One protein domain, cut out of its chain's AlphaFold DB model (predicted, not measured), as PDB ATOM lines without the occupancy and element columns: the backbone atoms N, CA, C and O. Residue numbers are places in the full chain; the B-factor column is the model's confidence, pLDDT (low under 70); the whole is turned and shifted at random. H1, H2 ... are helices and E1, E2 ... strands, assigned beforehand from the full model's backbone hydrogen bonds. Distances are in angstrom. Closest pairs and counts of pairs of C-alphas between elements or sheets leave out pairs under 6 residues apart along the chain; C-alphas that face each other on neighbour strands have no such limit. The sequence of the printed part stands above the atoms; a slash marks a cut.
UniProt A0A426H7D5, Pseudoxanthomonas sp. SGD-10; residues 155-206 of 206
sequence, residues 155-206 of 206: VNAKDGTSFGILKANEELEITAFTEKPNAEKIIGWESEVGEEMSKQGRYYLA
ATOM      1  N   VAL A 155      29.596  22.133 -38.237       90.12
ATOM      2  CA  VAL A 155      28.700  21.518 -39.225       90.12
ATOM      3  C   VAL A 155      28.915  20.008 -39.303       90.12
ATOM      4  O   VAL A 155      29.916  19.465 -38.831       90.12
ATOM      5  N   ASN A 156      27.943  19.299 -39.878       89.38
ATOM      6  CA  ASN A 156      28.060  17.868 -40.160       89.38
ATOM      7  C   ASN A 156      28.838  17.627 -41.473       89.38
ATOM      8  O   ASN A 156      29.022  18.538 -42.279       89.38
ATOM      9  N   ALA A 157      29.251  16.379 -41.718       85.56
ATOM     10  CA  ALA A 157      30.030  16.022 -42.909       85.56
ATOM     11  C   ALA A 157      29.300  16.319 -44.233       85.56
ATOM     12  O   ALA A 157      29.920  16.705 -45.222       85.56
ATOM     13  N   LYS A 158      27.974  16.142 -44.265       85.38
ATOM     14  CA  LYS A 158      27.166  16.355 -45.471       85.38
ATOM     15  C   LYS A 158      27.205  17.825 -45.891       85.38
ATOM     16  O   LYS A 158      27.486  18.126 -47.050       85.38
ATOM     17  N   ASP A 159      26.959  18.716 -44.939       84.50
ATOM     18  CA  ASP A 159      26.929  20.156 -45.157       84.50
ATOM     19  C   ASP A 159      28.341  20.704 -45.396       84.50
ATOM     20  O   ASP A 159      28.522  21.560 -46.261       84.50
ATOM     21  N   GLY A 160      29.353  20.153 -44.714       84.00
ATOM     22  CA  GLY A 160      30.742  20.605 -44.803       84.00
ATOM     23  C   GLY A 160      31.344  20.578 -46.214       84.00
ATOM     24  O   GLY A 160      32.184  21.411 -46.538       84.00
ATOM     25  N   THR A 161      30.845  19.719 -47.107       87.00
ATOM     26  CA  THR A 161      31.271  19.700 -48.523       87.00
ATOM     27  C   THR A 161      30.943  20.988 -49.295       87.00
ATOM     28  O   THR A 161      31.529  21.260 -50.343       87.00
ATOM     29  N   SER A 162      30.010  21.803 -48.790       85.31
ATOM     30  CA  SER A 162      29.607  23.077 -49.401       85.31
ATOM     31  C   SER A 162      30.351  24.297 -48.841       85.31
ATOM     32  O   SER A 162      30.166  25.398 -49.371       85.31
ATOM     33  N   PHE A 163      31.179  24.111 -47.809       87.62
ATOM     34  CA  PHE A 163      31.876  25.173 -47.079       87.62
ATOM     35  C   PHE A 163      33.399  25.002 -47.138       87.62
ATOM     36  O   PHE A 163      33.910  23.985 -47.607       87.62
ATOM     37  N   GLY A 164      34.127  26.024 -46.690       89.12
ATOM     38  CA  GLY A 164      35.550  25.899 -46.400       89.12
ATOM     39  C   GLY A 164      35.721  25.318 -45.004       89.12
ATOM     40  O   GLY A 164      35.173  25.869 -44.061       89.12
ATOM     41  N   ILE A 165      36.435  24.203 -44.876       92.06
ATOM     42  CA  ILE A 165      36.646  23.530 -43.594       92.06
ATOM     43  C   ILE A 165      38.002  23.922 -43.022       92.06
ATOM     44  O   ILE A 165      39.013  23.952 -43.730       92.06
ATOM     45  N   LEU A 166      38.005  24.221 -41.730       91.50
ATOM     46  CA  LEU A 166      39.159  24.669 -40.965       91.50
ATOM     47  C   LEU A 166      39.517  23.629 -39.903       91.50
ATOM     48  O   LEU A 166      38.643  22.959 -39.356       91.50
ATOM     49  N   LYS A 167      40.809  23.536 -39.584       90.38
ATOM     50  CA  LYS A 167      41.291  22.899 -38.356       90.38
ATOM     51  C   LYS A 167      41.874  23.946 -37.436       90.38
ATOM     52  O   LYS A 167      42.674  24.768 -37.884       90.38
ATOM     53  N   ALA A 168      41.530  23.847 -36.161       89.56
ATOM     54  CA  ALA A 168      42.126  24.646 -35.106       89.56
ATOM     55  C   ALA A 168      42.867  23.755 -34.099       89.56
ATOM     56  O   ALA A 168      42.482  22.601 -33.906       89.56
ATOM     57  N   ASN A 169      43.942  24.268 -33.499       88.31
ATOM     58  CA  ASN A 169      44.586  23.640 -32.340       88.31
ATOM     59  C   ASN A 169      43.852  24.012 -31.030       88.31
ATOM     60  O   ASN A 169      42.856  24.737 -31.049       88.31
ATOM     61  N   GLU A 170      44.354  23.535 -29.886       85.75
ATOM     62  CA  GLU A 170      43.789  23.816 -28.551       85.75
ATOM     63  C   GLU A 170      43.790  25.319 -28.192       85.75
ATOM     64  O   GLU A 170      42.959  25.782 -27.413       85.75
ATOM     65  N   GLU A 171      44.669  26.110 -28.813       85.75
ATOM     66  CA  GLU A 171      44.781  27.568 -28.636       85.75
ATOM     67  C   GLU A 171      43.846  28.359 -29.585       85.75
ATOM     68  O   GLU A 171      43.780  29.599 -29.565       85.75
ATOM     69  N   LEU A 172      43.040  27.635 -30.374       86.25
ATOM     70  CA  LEU A 172      42.143  28.133 -31.420       86.25
ATOM     71  C   LEU A 172      42.876  28.839 -32.573       86.25
ATOM     72  O   LEU A 172      42.330  29.754 -33.196       86.25
ATOM     73  N   GLU A 173      44.106  28.429 -32.864       90.62
ATOM     74  CA  GLU A 173      44.847  28.867 -34.044       90.62
ATOM     75  C   GLU A 173      44.544  27.960 -35.231       90.62
ATOM     76  O   GLU A 173      44.530  26.732 -35.116       90.62
ATOM     77  N   ILE A 174      44.331  28.565 -36.398       92.00
ATOM     78  CA  ILE A 174      44.025  27.832 -37.627       92.00
ATOM     79  C   ILE A 174      45.304  27.164 -38.140       92.00
ATOM     80  O   ILE A 174      46.238  27.839 -38.567       92.00
ATOM     81  N   THR A 175      45.326  25.833 -38.155       91.31
ATOM     82  CA  THR A 175      46.479  25.034 -38.612       91.31
ATOM     83  C   THR A 175      46.334  24.551 -40.049       91.31
ATOM     84  O   THR A 175      47.329  24.315 -40.734       91.31
ATOM     85  N   ALA A 176      45.097  24.399 -40.529       91.38
ATOM     86  CA  ALA A 176      44.814  23.969 -41.891       91.38
ATOM     87  C   ALA A 176      43.471  24.516 -42.387       91.38
ATOM     88  O   ALA A 176      42.538  24.721 -41.608       91.38
ATOM     89  N   PHE A 177      43.369  24.700 -43.703       93.06
ATOM     90  CA  PHE A 177      42.158  25.123 -44.401       93.06
ATOM     91  C   PHE A 177      41.989  24.351 -45.712       93.06
ATOM     92  O   PHE A 177      42.966  24.121 -46.429       93.06
ATOM     93  N   THR A 178      40.756  23.981 -46.050       91.25
ATOM     94  CA  THR A 178      40.406  23.389 -47.345       91.25
ATOM     95  C   THR A 178      39.064  23.926 -47.842       91.25
ATOM     96  O   THR A 178      38.070  23.899 -47.124       91.25
ATOM     97  N   GLU A 179      39.011  24.420 -49.079       90.94
ATOM     98  CA  GLU A 179      37.783  24.964 -49.673       90.94
ATOM     99  C   GLU A 179      36.971  23.842 -50.335       90.94
ATOM    100  O   GLU A 179      37.455  23.205 -51.273       90.94
ATOM    101  N   LYS A 180      35.722  23.639 -49.892       89.00
ATOM    102  CA  LYS A 180      34.756  22.687 -50.476       89.00
ATOM    103  C   LYS A 180      35.344  21.281 -50.692       89.00
ATOM    104  O   LYS A 180      35.407  20.806 -51.833       89.00
ATOM    105  N   PRO A 181      35.797  20.599 -49.620       88.75
ATOM    106  CA  PRO A 181      36.311  19.242 -49.740       88.75
ATOM    107  C   PRO A 181      35.209  18.299 -50.243       88.75
ATOM    108  O   PRO A 181      34.035  18.437 -49.902       88.75
ATOM    109  N   ASN A 182      35.586  17.306 -51.049       87.69
ATOM    110  CA  ASN A 182      34.661  16.231 -51.404       87.69
ATOM    111  C   ASN A 182      34.429  15.300 -50.193       87.69
ATOM    112  O   ASN A 182      35.153  15.359 -49.198       87.69
ATOM    113  N   ALA A 183      33.427  14.422 -50.283       83.31
ATOM    114  CA  ALA A 183      33.027  13.548 -49.175       83.31
ATOM    115  C   ALA A 183      34.138  12.598 -48.679       83.31
ATOM    116  O   ALA A 183      34.090  12.151 -47.541       83.31
ATOM    117  N   GLU A 184      35.140  12.300 -49.506       82.88
ATOM    118  CA  GLU A 184      36.283  11.467 -49.115       82.88
ATOM    119  C   GLU A 184      37.355  12.280 -48.380       82.88
ATOM    120  O   GLU A 184      37.933  11.812 -47.407       82.88
ATOM    121  N   LYS A 185      37.601  13.520 -48.822       81.31
ATOM    122  CA  LYS A 185      38.622  14.412 -48.253       81.31
ATOM    123  C   LYS A 185      38.186  15.105 -46.974       81.31
ATOM    124  O   LYS A 185      39.035  15.682 -46.306       81.31
ATOM    125  N   ILE A 186      36.891  15.103 -46.664       82.06
ATOM    126  CA  ILE A 186      36.393  15.679 -45.414       82.06
ATOM    127  C   ILE A 186      36.698  14.771 -44.218       82.06
ATOM    128  O   ILE A 186      36.867  15.265 -43.112       82.06
ATOM    129  N   ILE A 187      36.834  13.460 -44.432       81.38
ATOM    130  CA  ILE A 187      37.204  12.507 -43.380       81.38
ATOM    131  C   ILE A 187      38.611  12.855 -42.879       81.38
ATOM    132  O   ILE A 187      39.528  13.051 -43.678       81.38
ATOM    133  N   GLY A 188      38.790  12.947 -41.561       81.75
ATOM    134  CA  GLY A 188      40.045  13.393 -40.959       81.75
ATOM    135  C   GLY A 188      40.135  14.906 -40.754       81.75
ATOM    136  O   GLY A 188      41.167  15.367 -40.269       81.75
ATOM    137  N   TRP A 189      39.109  15.688 -41.122       84.88
ATOM    138  CA  TRP A 189      38.992  17.125 -40.821       84.88
ATOM    139  C   TRP A 189      38.131  17.438 -39.593       84.88
ATOM    140  O   TRP A 189      37.739  18.586 -39.385       84.88
ATOM    141  N   GLU A 190      37.848  16.437 -38.767       86.12
ATOM    142  CA  GLU A 190      37.148  16.624 -37.506       86.12
ATOM    143  C   GLU A 190      37.955  17.545 -36.579       86.12
ATOM    144  O   GLU A 190      39.185  17.492 -36.514       86.12
ATOM    145  N   SER A 191      37.239  18.410 -35.874       85.56
ATOM    146  CA  SER A 191      37.751  19.314 -34.852       85.56
ATOM    147  C   SER A 191      37.039  19.034 -33.536       85.56
ATOM    148  O   SER A 191      35.909  18.534 -33.515       85.56
ATOM    149  N   GLU A 192      37.693  19.370 -32.427       82.38
ATOM    150  CA  GLU A 192      37.039  19.334 -31.128       82.38
ATOM    151  C   GLU A 192      35.956  20.419 -31.074       82.38
ATOM    152  O   GLU A 192      36.173  21.578 -31.429       82.38
ATOM    153  N   VAL A 193      34.750  20.019 -30.685       84.06
ATOM    154  CA  VAL A 193      33.563  20.875 -30.642       84.06
ATOM    155  C   VAL A 193      32.869  20.686 -29.300       84.06
ATOM    156  O   VAL A 193      32.991  19.636 -28.671       84.06
ATOM    157  N   GLY A 194      32.084  21.678 -28.875       82.94
ATOM    158  CA  GLY A 194      31.303  21.563 -27.644       82.94
ATOM    159  C   GLY A 194      30.380  20.336 -27.648       82.94
ATOM    160  O   GLY A 194      29.859  19.938 -28.695       82.94
ATOM    161  N   GLU A 195      30.136  19.762 -26.464       84.75
ATOM    162  CA  GLU A 195      29.388  18.503 -26.302       84.75
ATOM    163  C   GLU A 195      28.031  18.490 -27.020       84.75
ATOM    164  O   GLU A 195      27.612  17.466 -27.559       84.75
ATOM    165  N   GLU A 196      27.327  19.622 -27.029       87.19
ATOM    166  CA  GLU A 196      26.028  19.747 -27.688       87.19
ATOM    167  C   GLU A 196      26.133  19.554 -29.208       87.19
ATOM    168  O   GLU A 196      25.339  18.826 -29.805       87.19
ATOM    169  N   MET A 197      27.145  20.159 -29.834       87.12
ATOM    170  CA  MET A 197      27.381  20.061 -31.277       87.12
ATOM    171  C   MET A 197      27.885  18.669 -31.653       87.12
ATOM    172  O   MET A 197      27.424  18.098 -32.644       87.12
ATOM    173  N   SER A 198      28.735  18.075 -30.809       84.50
ATOM    174  CA  SER A 198      29.154  16.679 -30.952       84.50
ATOM    175  C   SER A 198      27.955  15.724 -30.934       84.50
ATOM    176  O   SER A 198      27.833  14.889 -31.828       84.50
ATOM    177  N   LYS A 199      27.015  15.880 -29.989       88.25
ATOM    178  CA  LYS A 199      25.793  15.053 -29.918       88.25
ATOM    179  C   LYS A 199      24.920  15.175 -31.170       88.25
ATOM    180  O   LYS A 199      24.216  14.234 -31.521       88.25
ATOM    181  N   GLN A 200      24.990  16.308 -31.870       87.31
ATOM    182  CA  GLN A 200      24.303  16.543 -33.145       87.31
ATOM    183  C   GLN A 200      25.101  16.064 -34.373       87.31
ATOM    184  O   GLN A 200      24.671  16.279 -35.507       87.31
ATOM    185  N   GLY A 201      26.263  15.432 -34.175       86.38
ATOM    186  CA  GLY A 201      27.126  14.943 -35.251       86.38
ATOM    187  C   GLY A 201      27.864  16.047 -36.018       86.38
ATOM    188  O   GLY A 201      28.228  15.851 -37.181       86.38
ATOM    189  N   ARG A 202      28.033  17.227 -35.411       89.56
ATOM    190  CA  ARG A 202      28.649  18.401 -36.038       89.56
ATOM    191  C   ARG A 202      30.103  18.535 -35.607       89.56
ATOM    192  O   ARG A 202      30.383  19.215 -34.632       89.56
ATOM    193  N   TYR A 203      31.001  17.881 -36.332       87.00
ATOM    194  CA  TYR A 203      32.419  17.773 -35.970       87.00
ATOM    195  C   TYR A 203      33.351  18.660 -36.802       87.00
ATOM    196  O   TYR A 203      34.551  18.655 -36.567       87.00
ATOM    197  N   TYR A 204      32.840  19.393 -37.791       87.50
ATOM    198  CA  TYR A 204      33.671  20.133 -38.745       87.50
ATOM    199  C   TYR A 204      33.486  21.632 -38.553       87.50
ATOM    200  O   TYR A 204      32.349  22.089 -38.511       87.50
ATOM    201  N   LEU A 205      34.571  22.400 -38.455       86.88
ATOM    202  CA  LEU A 205      34.495  23.861 -38.382       86.88
ATOM    203  C   LEU A 205      34.411  24.437 -39.797       86.88
ATOM    204  O   LEU A 205      35.328  24.235 -40.592       86.88
ATOM    205  N   ALA A 206      33.307  25.120 -40.095       83.81
ATOM    206  CA  ALA A 206      33.003  25.738 -41.386       83.81
ATOM    207  C   ALA A 206      32.776  27.249 -41.278       83.81
ATOM    208  O   ALA A 206      32.379  27.701 -40.179       83.81
TER     209      ALA A 206
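AT A GLANCE: This is residues 155 to 206 of the 206 residues of a protein of Pseudoxanthomonas sp. SGD-10 (UniProt A0A426H7D5). This domain has little regular structure: a two-stranded hairpin, E1 and E2, makes one side, and two short helices, H1 and H2, lie apart from each other on the opposite side, with a long loop from E2 to H2. The printed part has 52 residues, in the order H1, E1, E2, H2; the antiparallel sheet has the order E1, E2. The class is mixed, with 20 residues in named elements. It is compact, with a radius of gyration of the C-alphas of 10.3 A, and spans 25 by 24 by 15 A.

IN THESE COORDINATES: H1 is residues 157 to 160, beginning at C-alpha 157 (30.030, 16.022, -42.909). E1, residues 164 to 168, is 13.1 A long, and E2, residues 174 to 179, 13.9 A. H2, residues 195 to 199, ends at C-alpha 199 (25.793, 15.053, -29.918).

HOW THE PARTS SIT: E1 and E2 are an antiparallel hairpin at 167 degrees; N 165 and O 178 are 2.8 A apart, within hydrogen-bond range. H1 is apart from E2 and H2, and E1 from H2. H2's one O i to N i+4 pair is within range; H1 is too short for one, and its one O i to N i+3 pair is not within range.

THE WHOLE: The C-alphas of Glu 171 and Ala 183, the two farthest apart, are 27.5 A apart. The printed part has no cut; E2 to H2 is a long link. No printed residue is under 70 in pLDDT.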